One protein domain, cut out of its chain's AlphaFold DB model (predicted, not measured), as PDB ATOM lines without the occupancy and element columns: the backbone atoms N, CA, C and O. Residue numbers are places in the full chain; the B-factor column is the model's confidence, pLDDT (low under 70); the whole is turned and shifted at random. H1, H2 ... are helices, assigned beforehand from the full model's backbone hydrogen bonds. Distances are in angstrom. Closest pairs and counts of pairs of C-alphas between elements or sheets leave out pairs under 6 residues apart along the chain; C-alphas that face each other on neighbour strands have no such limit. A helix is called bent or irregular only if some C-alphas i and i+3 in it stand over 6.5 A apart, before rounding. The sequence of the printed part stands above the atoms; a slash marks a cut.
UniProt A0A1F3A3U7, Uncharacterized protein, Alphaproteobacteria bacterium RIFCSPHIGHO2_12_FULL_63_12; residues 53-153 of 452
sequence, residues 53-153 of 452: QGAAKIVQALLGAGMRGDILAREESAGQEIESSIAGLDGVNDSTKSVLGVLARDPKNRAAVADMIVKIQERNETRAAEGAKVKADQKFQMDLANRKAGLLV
ATOM      1  N   GLN A  53      -5.294  35.664 -35.388       56.91
ATOM      2  CA  GLN A  53      -5.015  34.413 -36.096       56.91
ATOM      3  C   GLN A  53      -3.545  34.002 -35.976       56.91
ATOM      4  O   GLN A  53      -3.271  32.809 -35.976       56.91
ATOM      5  N   GLY A  54      -2.611  34.953 -35.859       53.25
ATOM      6  CA  GLY A  54      -1.188  34.653 -35.682       53.25
ATOM      7  C   GLY A  54      -0.919  34.053 -34.305       53.25
ATOM      8  O   GLY A  54      -0.442  32.930 -34.201       53.25
ATOM      9  N   ALA A  55      -1.330  34.746 -33.241       48.38
ATOM     10  CA  ALA A  55      -1.121  34.274 -31.872       48.38
ATOM     11  C   ALA A  55      -1.860  32.957 -31.566       48.38
ATOM     12  O   ALA A  55      -1.296  32.062 -30.934       48.38
ATOM     13  N   ALA A  56      -3.090  32.794 -32.067       51.28
ATOM     14  CA  ALA A  56      -3.830  31.541 -31.928       51.28
ATOM     15  C   ALA A  56      -3.159  30.384 -32.689       51.28
ATOM     16  O   ALA A  56      -3.106  29.272 -32.164       51.28
ATOM     17  N   LYS A  57      -2.588  30.638 -33.878       54.84
ATOM     18  CA  LYS A  57      -1.812  29.639 -34.634       54.84
ATOM     19  C   LYS A  57      -0.524  29.239 -33.917       54.84
ATOM     20  O   LYS A  57      -0.229  28.049 -33.898       54.84
ATOM     21  N   ILE A  58       0.172  30.170 -33.257       54.56
ATOM     22  CA  ILE A  58       1.363  29.874 -32.435       54.56
ATOM     23  C   ILE A  58       0.998  28.917 -31.291       54.56
ATOM     24  O   ILE A  58       1.645  27.886 -31.100       54.56
ATOM     25  N   VAL A  59      -0.069  29.224 -30.545       51.25
ATOM     26  CA  VAL A  59      -0.534  28.387 -29.425       51.25
ATOM     27  C   VAL A  59      -1.015  27.019 -29.923       51.25
ATOM     28  O   VAL A  59      -0.690  25.991 -29.329       51.25
ATOM     29  N   GLN A  60      -1.726  26.979 -31.051       57.47
ATOM     30  CA  GLN A  60      -2.216  25.743 -31.661       57.47
ATOM     31  C   GLN A  60      -1.080  24.867 -32.220       57.47
ATOM     32  O   GLN A  60      -1.118  23.646 -32.065       57.47
ATOM     33  N   ALA A  61      -0.047  25.469 -32.816       56.44
ATOM     34  CA  ALA A  61       1.138  24.769 -33.307       56.44
ATOM     35  C   ALA A  61       1.961  24.157 -32.162       56.44
ATOM     36  O   ALA A  61       2.426  23.024 -32.287       56.44
ATOM     37  N   LEU A  62       2.081  24.862 -31.030       52.91
ATOM     38  CA  LEU A  62       2.781  24.377 -29.835       52.91
ATOM     39  C   LEU A  62       2.030  23.235 -29.127       52.91
ATOM     40  O   LEU A  62       2.663  22.319 -28.606       52.91
ATOM     41  N   LEU A  63       0.693  23.254 -29.125       50.06
ATOM     42  CA  LEU A  63      -0.130  22.219 -28.481       50.06
ATOM     43  C   LEU A  63      -0.316  20.949 -29.340       50.06
ATOM     44  O   LEU A  63      -0.631  19.890 -28.802       50.06
ATOM     45  N   GLY A  64      -0.109  21.025 -30.661       53.72
ATOM     46  CA  GLY A  64      -0.351  19.929 -31.613       53.72
ATOM     47  C   GLY A  64       0.830  18.982 -31.903       53.72
ATOM     48  O   GLY A  64       0.743  18.184 -32.838       53.72
ATOM     49  N   ALA A  65       1.943  19.056 -31.167       49.81
ATOM     50  CA  ALA A  65       3.222  18.408 -31.502       49.81
ATOM     51  C   ALA A  65       3.304  16.886 -31.201       49.81
ATOM     52  O   ALA A  65       4.221  16.416 -30.528       49.81
ATOM     53  N   GLY A  66       2.352  16.096 -31.714       45.91
ATOM     54  CA  GLY A  66       2.246  14.649 -31.463       45.91
ATOM     55  C   GLY A  66       2.797  13.691 -32.535       45.91
ATOM     56  O   GLY A  66       2.822  12.492 -32.280       45.91
ATOM     57  N   MET A  67       3.242  14.143 -33.718       48.88
ATOM     58  CA  MET A  67       3.683  13.232 -34.799       48.88
ATOM     59  C   MET A  67       5.094  13.557 -35.313       48.88
ATOM     60  O   MET A  67       5.393  14.686 -35.696       48.88
ATOM     61  N   ARG A  68       5.989  12.556 -35.256       56.56
ATOM     62  CA  ARG A  68       7.445  12.686 -35.445       56.56
ATOM     63  C   ARG A  68       7.830  12.749 -36.928       56.56
ATOM     64  O   ARG A  68       7.759  11.749 -37.629       56.56
ATOM     65  N   GLY A  69       8.287  13.927 -37.345       51.78
ATOM     66  CA  GLY A  69       8.937  14.208 -38.631       51.78
ATOM     67  C   GLY A  69       9.163  15.713 -38.813       51.78
ATOM     68  O   GLY A  69      10.284  16.148 -39.040       51.78
ATOM     69  N   ASP A  70       8.127  16.511 -38.535       61.59
ATOM     70  CA  ASP A  70       8.106  17.968 -38.775       61.59
ATOM     71  C   ASP A  70       8.344  18.832 -37.523       61.59
ATOM     72  O   ASP A  70       8.181  20.051 -37.565       61.59
ATOM     73  N   ILE A  71       8.681  18.229 -36.379       66.62
ATOM     74  CA  ILE A  71       8.694  18.932 -35.082       66.62
ATOM     75  C   ILE A  71       9.717  20.077 -35.077       66.62
ATOM     76  O   ILE A  71       9.385  21.176 -34.653       66.62
ATOM     77  N   LEU A  72      10.916  19.862 -35.624       71.38
ATOM     78  CA  LEU A  72      11.965  20.889 -35.652       71.38
ATOM     79  C   LEU A  72      11.610  22.068 -36.569       71.38
ATOM     80  O   LEU A  72      11.777  23.216 -36.172       71.38
ATOM     81  N   ALA A  73      11.053  21.800 -37.754       76.94
ATOM     82  CA  ALA A  73      10.632  22.850 -38.682       76.94
ATOM     83  C   ALA A  73       9.468  23.684 -38.114       76.94
ATOM     84  O   ALA A  73       9.436  24.902 -38.279       76.94
ATOM     85  N   ARG A  74       8.536  23.041 -37.394       76.50
ATOM     86  CA  ARG A  74       7.428  23.723 -36.703       76.50
ATOM     87  C   ARG A  74       7.890  24.507 -35.478       76.50
ATOM     88  O   ARG A  74       7.351  25.572 -35.190       76.50
ATOM     89  N   GLU A  75       8.880  24.000 -34.750       77.62
ATOM     90  CA  GLU A  75       9.480  24.738 -33.641       77.62
ATOM     91  C   GLU A  75      10.221  25.979 -34.141       77.62
ATOM     92  O   GLU A  75      10.108  27.041 -33.530       77.62
ATOM     93  N   GLU A  76      10.946  25.877 -35.252       82.94
ATOM     94  CA  GLU A  76      11.638  27.014 -35.858       82.94
ATOM     95  C   GLU A  76      10.650  28.065 -36.385       82.94
ATOM     96  O   GLU A  76      10.803  29.251 -36.079       82.94
ATOM     97  N   SER A  77       9.573  27.641 -37.060       86.38
ATOM     98  CA  SER A  77       8.518  28.559 -37.509       86.38
ATOM     99  C   SER A  77       7.811  29.248 -36.336       86.38
ATOM    100  O   SER A  77       7.589  30.455 -36.376       86.38
ATOM    101  N   ALA A  78       7.523  28.519 -35.250       85.19
ATOM    102  CA  ALA A  78       6.926  29.099 -34.044       85.19
ATOM    103  C   ALA A  78       7.854  30.129 -33.375       85.19
ATOM    104  O   ALA A  78       7.383  31.139 -32.851       85.19
ATOM    105  N   GLY A  79       9.172  29.909 -33.409       88.00
ATOM    106  CA  GLY A  79      10.157  30.886 -32.941       88.00
ATOM    107  C   GLY A  79      10.111  32.190 -33.740       88.00
ATOM    108  O   GLY A  79      10.036  33.268 -33.149       88.00
ATOM    109  N   GLN A  80      10.078  32.095 -35.073       91.88
ATOM    110  CA  GLN A  80      10.006  33.261 -35.964       91.88
ATOM    111  C   GLN A  80       8.694  34.045 -35.799       91.88
ATOM    112  O   GLN A  80       8.704  35.277 -35.757       91.88
ATOM    113  N   GLU A  81       7.562  33.351 -35.644       91.50
ATOM    114  CA  GLU A  81       6.267  33.997 -35.395       91.50
ATOM    115  C   GLU A  81       6.253  34.757 -34.057       91.50
ATOM    116  O   GLU A  81       5.771  35.894 -34.000       91.50
ATOM    117  N   ILE A  82       6.845  34.193 -32.998       90.88
ATOM    118  CA  ILE A  82       6.978  34.870 -31.699       90.88
ATOM    119  C   ILE A  82       7.878  36.105 -31.817       90.88
ATOM    120  O   ILE A  82       7.491  37.176 -31.349       90.88
ATOM    121  N   GLU A  83       9.038  36.007 -32.472       92.38
ATOM    122  CA  GLU A  83       9.937  37.156 -32.660       92.38
ATOM    123  C   GLU A  83       9.270  38.289 -33.460       92.38
ATOM    124  O   GLU A  83       9.347  39.457 -33.062       92.38
ATOM    125  N   SER A  84       8.535  37.957 -34.529       93.94
ATOM    126  CA  SER A  84       7.771  38.944 -35.307       93.94
ATOM    127  C   SER A  84       6.672  39.617 -34.471       93.94
ATOM    128  O   SER A  84       6.477  40.833 -34.548       93.94
ATOM    129  N   SER A  85       6.013  38.850 -33.598       93.69
ATOM    130  CA  SER A  85       4.967  39.359 -32.711       93.69
ATOM    131  C   SER A  85       5.535  40.282 -31.629       93.69
ATOM    132  O   SER A  85       4.915  41.294 -31.312       93.69
ATOM    133  N   ILE A  86       6.733  39.991 -31.104       94.12
ATOM    134  CA  ILE A  86       7.450  40.862 -30.153       94.12
ATOM    135  C   ILE A  86       7.806  42.201 -30.806       94.12
ATOM    136  O   ILE A  86       7.636  43.256 -30.185       94.12
ATOM    137  N   ALA A  87       8.275  42.180 -32.057       94.38
ATOM    138  CA  ALA A  87       8.602  43.398 -32.793       94.38
ATOM    139  C   ALA A  87       7.371  44.311 -32.952       94.38
ATOM    140  O   ALA A  87       7.474  45.521 -32.722       94.38
ATOM    141  N   GLY A  88       6.204  43.720 -33.237       93.69
ATOM    142  CA  GLY A  88       4.918  44.406 -33.401       93.69
ATOM    143  C   GLY A  88       4.216  44.855 -32.111       93.69
ATOM    144  O   GLY A  88       3.106  45.373 -32.182       93.69
ATOM    145  N   LEU A  89       4.813  44.668 -30.927       93.81
ATOM    146  CA  LEU A  89       4.220  45.156 -29.677       93.81
ATOM    147  C   LEU A  89       4.324  46.684 -29.568       93.81
ATOM    148  O   LEU A  89       5.371  47.228 -29.203       93.81
ATOM    149  N   ASP A  90       3.229  47.387 -29.840       89.44
ATOM    150  CA  ASP A  90       3.142  48.834 -29.632       89.44
ATOM    151  C   ASP A  90       3.172  49.204 -28.140       89.44
ATOM    152  O   ASP A  90       2.707  48.463 -27.274       89.44
ATOM    153  N   GLY A  91       3.757  50.357 -27.803       87.75
ATOM    154  CA  GLY A  91       3.807  50.856 -26.419       87.75
ATOM    155  C   GLY A  91       4.724  50.078 -25.462       87.75
ATOM    156  O   GLY A  91       4.775  50.398 -24.273       87.75
ATOM    157  N   VAL A  92       5.469  49.086 -25.959       92.38
ATOM    158  CA  VAL A  92       6.522  48.375 -25.223       92.38
ATOM    159  C   VAL A  92       7.880  48.926 -25.642       92.38
ATOM    160  O   VAL A  92       8.160  49.045 -26.831       92.38
ATOM    161  N   ASN A  93       8.733  49.259 -24.672       94.44
ATOM    162  CA  ASN A  93      10.072  49.769 -24.965       94.44
ATOM    163  C   ASN A  93      10.998  48.679 -25.544       94.44
ATOM    164  O   ASN A  93      10.819  47.484 -25.287       94.44
ATOM    165  N   ASP A  94      12.031  49.100 -26.275       94.31
ATOM    166  CA  ASP A  94      12.949  48.186 -26.968       94.31
ATOM    167  C   ASP A  94      13.696  47.251 -26.011       94.31
ATOM    168  O   ASP A  94      13.942  46.093 -26.341       94.31
ATOM    169  N   SER A  95      13.990  47.704 -24.786       88.19
ATOM    170  CA  SER A  95      14.646  46.862 -23.777       88.19
ATOM    171  C   SER A  95      13.785  45.658 -23.378       88.19
ATOM    172  O   SER A  95      14.283  44.541 -23.267       88.19
ATOM    173  N   THR A  96      12.471  45.851 -23.250       87.50
ATOM    174  CA  THR A  96      11.522  44.782 -22.912       87.50
ATOM    175  C   THR A  96      11.313  43.852 -24.102       87.50
ATOM    176  O   THR A  96      11.304  42.635 -23.922       87.50
ATOM    177  N   LYS A  97      11.229  44.398 -25.324       94.06
ATOM    178  CA  LYS A  97      11.204  43.592 -26.555       94.06
ATOM    179  C   LYS A  97      12.453  42.717 -26.673       94.06
ATOM    180  O   LYS A  97      12.341  41.526 -26.945       94.06
ATOM    181  N   SER A  98      13.631  43.269 -26.377       92.19
ATOM    182  CA  SER A  98      14.891  42.521 -26.383       92.19
ATOM    183  C   SER A  98      14.892  41.378 -25.364       92.19
ATOM    184  O   SER A  98      15.328  40.280 -25.696       92.19
ATOM    185  N   VAL A  99      14.400  41.603 -24.140       91.38
ATOM    186  CA  VAL A  99      14.310  40.550 -23.110       91.38
ATOM    187  C   VAL A  99      13.347  39.443 -23.538       91.38
ATOM    188  O   VAL A  99      13.697  38.268 -23.443       91.38
ATOM    189  N   LEU A 100      12.168  39.796 -24.056       88.50
ATOM    190  CA  LEU A 100      11.210  38.815 -24.575       88.50
ATOM    191  C   LEU A 100      11.799  38.017 -25.742       88.50
ATOM    192  O   LEU A 100      11.600  36.807 -25.800       88.50
ATOM    193  N   GLY A 101      12.569  38.666 -26.622       92.25
ATOM    194  CA  GLY A 101      13.260  38.004 -27.728       92.25
ATOM    195  C   GLY A 101      14.292  36.989 -27.237       92.25
ATOM    196  O   GLY A 101      14.306  35.851 -27.696       92.25
ATOM    197  N   VAL A 102      15.110  37.353 -26.243       94.31
ATOM    198  CA  VAL A 102      16.073  36.418 -25.629       94.31
ATOM    199  C   VAL A 102      15.355  35.234 -24.980       94.31
ATOM    200  O   VAL A 102      15.779  34.095 -25.164       94.31
ATOM    201  N   LEU A 103      14.252  35.476 -24.265       88.06
ATOM    202  CA  LEU A 103      13.463  34.413 -23.641       88.06
ATOM    203  C   LEU A 103      12.810  33.491 -24.679       88.06
ATOM    204  O   LEU A 103      12.816  32.279 -24.486       88.06
ATOM    205  N   ALA A 104      12.302  34.033 -25.788       92.94
ATOM    206  CA  ALA A 104      11.657  33.267 -26.857       92.94
ATOM    207  C   ALA A 104      12.606  32.303 -27.591       92.94
ATOM    208  O   ALA A 104      12.154  31.324 -28.195       92.94
ATOM    209  N   ARG A 105      13.922  32.543 -27.536       91.19
ATOM    210  CA  ARG A 105      14.913  31.652 -28.157       91.19
ATOM    211  C   ARG A 105      14.959  30.279 -27.492       91.19
ATOM    212  O   ARG A 105      15.165  29.299 -28.203       91.19
ATOM    213  N   ASP A 106      14.709  30.196 -26.183       91.38
ATOM    214  CA  ASP A 106      14.589  28.921 -25.466       91.38
ATOM    215  C   ASP A 106      13.201  28.297 -25.722       91.38
ATOM    216  O   ASP A 106      12.188  28.880 -25.312       91.38
ATOM    217  N   PRO A 107      13.119  27.103 -26.348       90.06
ATOM    218  CA  PRO A 107      11.852  26.423 -26.611       90.06
ATOM    219  C   PRO A 107      10.963  26.264 -25.372       90.06
ATOM    220  O   PRO A 107       9.742  26.365 -25.478       90.06
ATOM    221  N   LYS A 108      11.556  26.091 -24.180       89.94
ATOM    222  CA  LYS A 108      10.808  25.911 -22.922       89.94
ATOM    223  C   LYS A 108      10.032  27.159 -22.503       89.94
ATOM    224  O   LYS A 108       9.042  27.048 -21.786       89.94
ATOM    225  N   ASN A 109      10.458  28.334 -22.961       88.38
ATOM    226  CA  ASN A 109       9.864  29.617 -22.589       88.38
ATOM    227  C   ASN A 109       8.881  30.146 -23.643       88.38
ATOM    228  O   ASN A 109       8.114  31.061 -23.345       88.38
ATOM    229  N   ARG A 110       8.854  29.578 -24.857       88.25
ATOM    230  CA  ARG A 110       8.050  30.084 -25.987       88.25
ATOM    231  C   ARG A 110       6.561  30.183 -25.686       88.25
ATOM    232  O   ARG A 110       5.958  31.207 -25.982       88.25
ATOM    233  N   ALA A 111       5.988  29.168 -25.042       84.31
ATOM    234  CA  ALA A 111       4.574  29.187 -24.663       84.31
ATOM    235  C   ALA A 111       4.258  30.330 -23.679       84.31
ATOM    236  O   ALA A 111       3.261  31.029 -23.837       84.31
ATOM    237  N   ALA A 112       5.137  30.564 -22.700       81.81
ATOM    238  CA  ALA A 112       4.976  31.650 -21.737       81.81
ATOM    239  C   ALA A 112       5.159  33.029 -22.388       81.81
ATOM    240  O   ALA A 112       4.422  33.963 -22.076       81.81
ATOM    241  N   VAL A 113       6.117  33.167 -23.310       88.75
ATOM    242  CA  VAL A 113       6.340  34.418 -24.044       88.75
ATOM    243  C   VAL A 113       5.167  34.719 -24.985       88.75
ATOM    244  O   VAL A 113       4.707  35.858 -25.014       88.75
ATOM    245  N   ALA A 114       4.624  33.718 -25.681       88.88
ATOM    246  CA  ALA A 114       3.435  33.874 -26.519       88.88
ATOM    247  C   ALA A 114       2.214  34.358 -25.710       88.88
ATOM    248  O   ALA A 114       1.550  35.313 -26.113       88.88
ATOM    249  N   ASP A 115       1.967  33.778 -24.532       86.94
ATOM    250  CA  ASP A 115       0.904  34.222 -23.615       86.94
ATOM    251  C   ASP A 115       1.124  35.665 -23.116       86.94
ATOM    252  O   ASP A 115       0.187  36.465 -23.046       86.94
ATOM    253  N   MET A 116       2.373  36.052 -22.826       84.75
ATOM    254  CA  MET A 116       2.696  37.436 -22.458       84.75
ATOM    255  C   MET A 116       2.419  38.427 -23.594       84.75
ATOM    256  O   MET A 116       1.899  39.511 -23.329       84.75
ATOM    257  N   ILE A 117       2.739  38.071 -24.841       91.00
ATOM    258  CA  ILE A 117       2.484  38.909 -26.024       91.00
ATOM    259  C   ILE A 117       0.984  39.179 -26.174       91.00
ATOM    260  O   ILE A 117       0.596  40.343 -26.288       91.00
ATOM    261  N   VAL A 118       0.147  38.138 -26.092       91.12
ATOM    262  CA  VAL A 118      -1.320  38.269 -26.181       91.12
ATOM    263  C   VAL A 118      -1.846  39.228 -25.111       91.12
ATOM    264  O   VAL A 118      -2.559  40.180 -25.418       91.12
ATOM    265  N   LYS A 119      -1.400  39.076 -23.860       84.06
ATOM    266  CA  LYS A 119      -1.819  39.950 -22.748       84.06
ATOM    267  C   LYS A 119      -1.397  41.406 -22.917       84.06
ATOM    268  O   LYS A 119      -2.091  42.316 -22.458       84.06
ATOM    269  N   ILE A 120      -0.230  41.648 -23.512       87.44
ATOM    270  CA  ILE A 120       0.220  43.010 -23.815       87.44
ATOM    271  C   ILE A 120      -0.683  43.624 -24.890       87.44
ATOM    272  O   ILE A 120      -1.094  44.775 -24.734       87.44
ATOM    273  N   GLN A 121      -1.035  42.863 -25.929       89.50
ATOM    274  CA  GLN A 121      -1.944  43.314 -26.986       89.50
ATOM    275  C   GLN A 121      -3.337  43.646 -26.428       89.50
ATOM    276  O   GLN A 121      -3.805  44.769 -26.610       89.50
ATOM    277  N   GLU A 122      -3.938  42.753 -25.639       87.69
ATOM    278  CA  GLU A 122      -5.239  42.984 -24.988       87.69
ATOM    279  C   GLU A 122      -5.233  44.237 -24.095       87.69
ATOM    280  O   GLU A 122      -6.168  45.049 -24.097       87.69
ATOM    281  N   ARG A 123      -4.147  44.448 -23.341       86.62
ATOM    282  CA  ARG A 123      -3.991  45.643 -22.501       86.62
ATOM    283  C   ARG A 123      -3.915  46.915 -23.338       86.62
ATOM    284  O   ARG A 123      -4.466  47.939 -22.932       86.62
ATOM    285  N   ASN A 124      -3.216  46.878 -24.467       87.19
ATOM    286  CA  ASN A 124      -3.099  48.026 -25.357       87.19
ATOM    287  C   ASN A 124      -4.444  48.383 -25.992       87.19
ATOM    288  O   ASN A 124      -4.798  49.561 -26.021       87.19
ATOM    289  N   GLU A 125      -5.225  47.389 -26.411       86.12
ATOM    290  CA  GLU A 125      -6.586  47.600 -26.916       86.12
ATOM    291  C   GLU A 125      -7.505  48.185 -25.838       86.12
ATOM    292  O   GLU A 125      -8.213  49.166 -26.082       86.12
ATOM    293  N   THR A 126      -7.420  47.668 -24.609       84.00
ATOM    294  CA  THR A 126      -8.179  48.201 -23.468       84.00
ATOM    295  C   THR A 126      -7.810  49.660 -23.194       84.00
ATOM    296  O   THR A 126      -8.689  50.511 -23.070       84.00
ATOM    297  N   ARG A 127      -6.512  49.991 -23.183       84.38
ATOM    298  CA  ARG A 127      -6.034  51.374 -23.020       84.38
ATOM    299  C   ARG A 127      -6.469  52.283 -24.164       84.38
ATOM    300  O   ARG A 127      -6.767  53.450 -23.922       84.38
ATOM    301  N   ALA A 128      -6.521  51.778 -25.395       85.38
ATOM    302  CA  ALA A 128      -7.028  52.535 -26.533       85.38
ATOM    303  C   ALA A 128      -8.526  52.844 -26.368       85.38
ATOM    304  O   ALA A 128      -8.945  53.987 -26.575       85.38
ATOM    305  N   ALA A 129      -9.318  51.867 -25.915       82.50
ATOM    306  CA  ALA A 129     -10.740  52.044 -25.629       82.50
ATOM    307  C   ALA A 129     -10.989  53.011 -24.456       82.50
ATOM    308  O   ALA A 129     -11.841  53.896 -24.548       82.50
ATOM    309  N   GLU A 130     -10.222  52.898 -23.369       83.75
ATOM    310  CA  GLU A 130     -10.276  53.834 -22.239       83.75
ATOM    311  C   GLU A 130      -9.863  55.247 -22.658       83.75
ATOM    312  O   GLU A 130     -10.559  56.213 -22.347       83.75
ATOM    313  N   GLY A 131      -8.786  55.380 -23.433       85.62
ATOM    314  CA  GLY A 131      -8.347  56.660 -23.982       85.62
ATOM    315  C   GLY A 131      -9.411  57.315 -24.868       85.62
ATOM    316  O   GLY A 131      -9.578  58.535 -24.826       85.62
ATOM    317  N   ALA A 132     -10.175  56.527 -25.631       84.94
ATOM    318  CA  ALA A 132     -11.307  57.025 -26.409       84.94
ATOM    319  C   ALA A 132     -12.448  57.538 -25.514       84.94
ATOM    320  O   ALA A 132     -12.979  58.620 -25.775       84.94
ATOM    321  N   LYS A 133     -12.778  56.824 -24.427       84.62
ATOM    322  CA  LYS A 133     -13.771  57.272 -23.433       84.62
ATOM    323  C   LYS A 133     -13.343  58.568 -22.750       84.62
ATOM    324  O   LYS A 133     -14.117  59.517 -22.717       84.62
ATOM    325  N   VAL A 134     -12.089  58.658 -22.301       87.44
ATOM    326  CA  VAL A 134     -11.548  59.872 -21.666       87.44
ATOM    327  C   VAL A 134     -11.615  61.071 -22.614       87.44
ATOM    328  O   VAL A 134     -12.008  62.159 -22.200       87.44
ATOM    329  N   LYS A 135     -11.286  60.889 -23.901       87.81
ATOM    330  CA  LYS A 135     -11.426  61.951 -24.911       87.81
ATOM    331  C   LYS A 135     -12.887  62.365 -25.118       87.81
ATOM    332  O   LYS A 135     -13.157  63.555 -25.276       87.81
ATOM    333  N   ALA A 136     -13.823  61.415 -25.107       83.81
ATOM    334  CA  ALA A 136     -15.253  61.704 -25.207       83.81
ATOM    335  C   ALA A 136     -15.762  62.489 -23.986       83.81
ATOM    336  O   ALA A 136     -16.452  63.494 -24.154       83.81
ATOM    337  N   ASP A 137     -15.350  62.099 -22.781       83.75
ATOM    338  CA  ASP A 137     -15.702  62.792 -21.540       83.75
ATOM    339  C   ASP A 137     -15.091  64.196 -21.483       83.75
ATOM    340  O   ASP A 137     -15.776  65.157 -21.133       83.75
ATOM    341  N   GLN A 138     -13.826  64.356 -21.884       88.62
ATOM    342  CA  GLN A 138     -13.187  65.672 -21.993       88.62
ATOM    343  C   GLN A 138     -13.932  66.578 -22.974       88.62
ATOM    344  O   GLN A 138     -14.188  67.740 -22.655       88.62
ATOM    345  N   LYS A 139     -14.332  66.047 -24.136       88.06
ATOM    346  CA  LYS A 139     -15.153  66.782 -25.103       88.06
ATOM    347  C   LYS A 139     -16.491  67.192 -24.486       88.06
ATOM    348  O   LYS A 139     -16.861  68.357 -24.580       88.06
ATOM    349  N   PHE A 140     -17.173  66.280 -23.797       82.50
ATOM    350  CA  PHE A 140     -18.435  66.574 -23.118       82.50
ATOM    351  C   PHE A 140     -18.288  67.671 -22.054       82.50
ATOM    352  O   PHE A 140     -19.108  68.587 -21.989       82.50
ATOM    353  N   GLN A 141     -17.232  67.623 -21.238       84.81
ATOM    354  CA  GLN A 141     -16.959  68.652 -20.231       84.81
ATOM    355  C   GLN A 141     -16.636  70.006 -20.867       84.81
ATOM    356  O   GLN A 141     -17.110  71.034 -20.383       84.81
ATOM    357  N   MET A 142     -15.880  70.018 -21.968       83.19
ATOM    358  CA  MET A 142     -15.591  71.236 -22.726       83.19
ATOM    359  C   MET A 142     -16.869  71.829 -23.334       83.19
ATOM    360  O   MET A 142     -17.107  73.028 -23.205       83.19
ATOM    361  N   ASP A 143     -17.742  70.999 -23.906       79.75
ATOM    362  CA  ASP A 143     -19.044  71.426 -24.427       79.75
ATOM    363  C   ASP A 143     -19.943  71.973 -23.306       79.75
ATOM    364  O   ASP A 143     -20.605  73.000 -23.473       79.75
ATOM    365  N   LEU A 144     -19.936  71.346 -22.127       78.25
ATOM    366  CA  LEU A 144     -20.675  71.825 -20.959       78.25
ATOM    367  C   LEU A 144     -20.130  73.168 -20.444       78.25
ATOM    368  O   LEU A 144     -20.913  74.058 -20.101       78.25
ATOM    369  N   ALA A 145     -18.807  73.332 -20.404       80.75
ATOM    370  CA  ALA A 145     -18.153  74.582 -20.030       80.75
ATOM    371  C   ALA A 145     -18.480  75.701 -21.032       80.75
ATOM    372  O   ALA A 145     -18.877  76.792 -20.622       80.75
ATOM    373  N   ASN A 146     -18.426  75.407 -22.332       79.69
ATOM    374  CA  ASN A 146     -18.789  76.341 -23.396       79.69
ATOM    375  C   ASN A 146     -20.277  76.733 -23.343       79.69
ATOM    376  O   ASN A 146     -20.608  77.901 -23.543       79.69
ATOM    377  N   ARG A 147     -21.181  75.799 -23.003       75.00
ATOM    378  CA  ARG A 147     -22.602  76.106 -22.736       75.00
ATOM    379  C   ARG A 147     -22.769  77.038 -21.537       75.00
ATOM    380  O   ARG A 147     -23.521  78.003 -21.625       75.00
ATOM    381  N   LYS A 148     -22.059  76.790 -20.429       75.62
ATOM    382  CA  LYS A 148     -22.084  77.674 -19.245       75.62
ATOM    383  C   LYS A 148     -21.530  79.067 -19.541       75.62
ATOM    384  O   LYS A 148     -22.040  80.041 -19.002       75.62
ATOM    385  N   ALA A 149     -20.520  79.158 -20.403       78.06
ATOM    386  CA  ALA A 149     -19.933  80.417 -20.847       78.06
ATOM    387  C   ALA A 149     -20.784  81.163 -21.897       78.06
ATOM    388  O   ALA A 149     -20.392  82.238 -22.338       78.06
ATOM    389  N   GLY A 150     -21.923  80.602 -22.330       78.25
ATOM    390  CA  GLY A 150     -22.769  81.191 -23.373       78.25
ATOM    391  C   GLY A 150     -22.156  81.157 -24.779       78.25
ATOM    392  O   GLY A 150     -22.686  81.791 -25.685       78.25
ATOM    393  N   LEU A 151     -21.058  80.419 -24.972       75.44
ATOM    394  CA  LEU A 151     -20.352  80.282 -26.253       75.44
ATOM    395  C   LEU A 151     -21.031  79.277 -27.194       75.44
ATOM    396  O   LEU A 151     -20.817  79.318 -28.403       75.44
ATOM    397  N   LEU A 152     -21.859  78.382 -26.650       70.00
ATOM    398  CA  LEU A 152     -22.700  77.465 -27.417       70.00
ATOM    399  C   LEU A 152     -24.167  77.829 -27.201       70.00
ATOM    400  O   LEU A 152     -24.670  77.762 -26.077       70.00
ATOM    401  N   VAL A 153     -24.859  78.188 -28.285       67.38
ATOM    402  CA  VAL A 153     -26.317  78.352 -28.270       67.38
ATOM    403  C   VAL A 153     -26.928  76.986 -27.931       67.38
ATOM    404  O   VAL A 153     -26.540  75.991 -28.550       67.38
TER     405      VAL A 153
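AT A GLANCE: This is residues 53 to 153 of the 452 residues of an uncharacterized protein of Alphaproteobacteria bacterium RIFCSPHIGHO2_12_FULL_63_12 (UniProt A0A1F3A3U7). One very long helix, H4, has its first turns packed with three shorter helices, H1, H2 and H3, in a small head, and its residues 125 to 142 and 145 to 148 stick out as a long arm. In the head H2 lies between H1 and H3, and neighbouring helices along the chain run opposite ways. The printed part has 101 residues with four named helices, H1 H2 H3 H4, and no named strand; the class is all helix. The whole is extended, with a radius of gyration of the C-alphas of 21.5 A and spans of 75 by 27 by 15 A, the length made by the arm.

IN THESE COORDINATES: H4, residues 107 to 148, is 61.9 A long, from C-alpha 107 at (11.852, 26.423, -26.611) to C-alpha 148 at (-22.084, 77.674, -19.245). It is irregular: C-alphas 108 and 111 are 7.3 A apart. H2, residues 71 to 87, is 24.6 A long. H3 is residues 94 to 105, 16.7 A, and H1 is residues 53 to 63, 15.2 A, beginning at C-alpha 53 at (-5.015, 34.413, -36.096).

HOW THE PARTS SIT: The four helices form an up and down bundle, each running against the one before it. H4 touches H2 with residues 107 to 117 alone, the same way at a shallow tilt of 25 degrees; the closest C-alphas, of Ile 82 and Ala 114, are 6.4 A apart. With residues 111 to 118 alone H4 touches H1, closest at the C-alphas of Ala 55 and Val 118, 7.0 A. H3 and H4 form a hairpin, closest at the C-alphas of Ala 104 and Arg 110, 4.9 A. H2 and H3 form another, at a shallow tilt of 6 degrees, with the C-alphas of Ile 86 and Lys 97 closest, 5.9 A. In the hairpin of H1 and H2 the tilt is 36 degrees, only just steep, and the closest C-alphas, of Ile 58 and Ala 78, are 5.8 A apart. H1 and H3 are apart. Every O i to N i+4 pair is within hydrogen-bond range in H1, H2 and H3; in H4, 36 of 38 are.

THE WHOLE: The two C-alphas farthest apart, of Arg 68 and Gly 150, are 75.8 A apart. The printed part has no cut and no long link; the link from H3 to H4 is tight. Mean pLDDT of the printed part is 80.1, with residues 53 to 71 and 153 under 70.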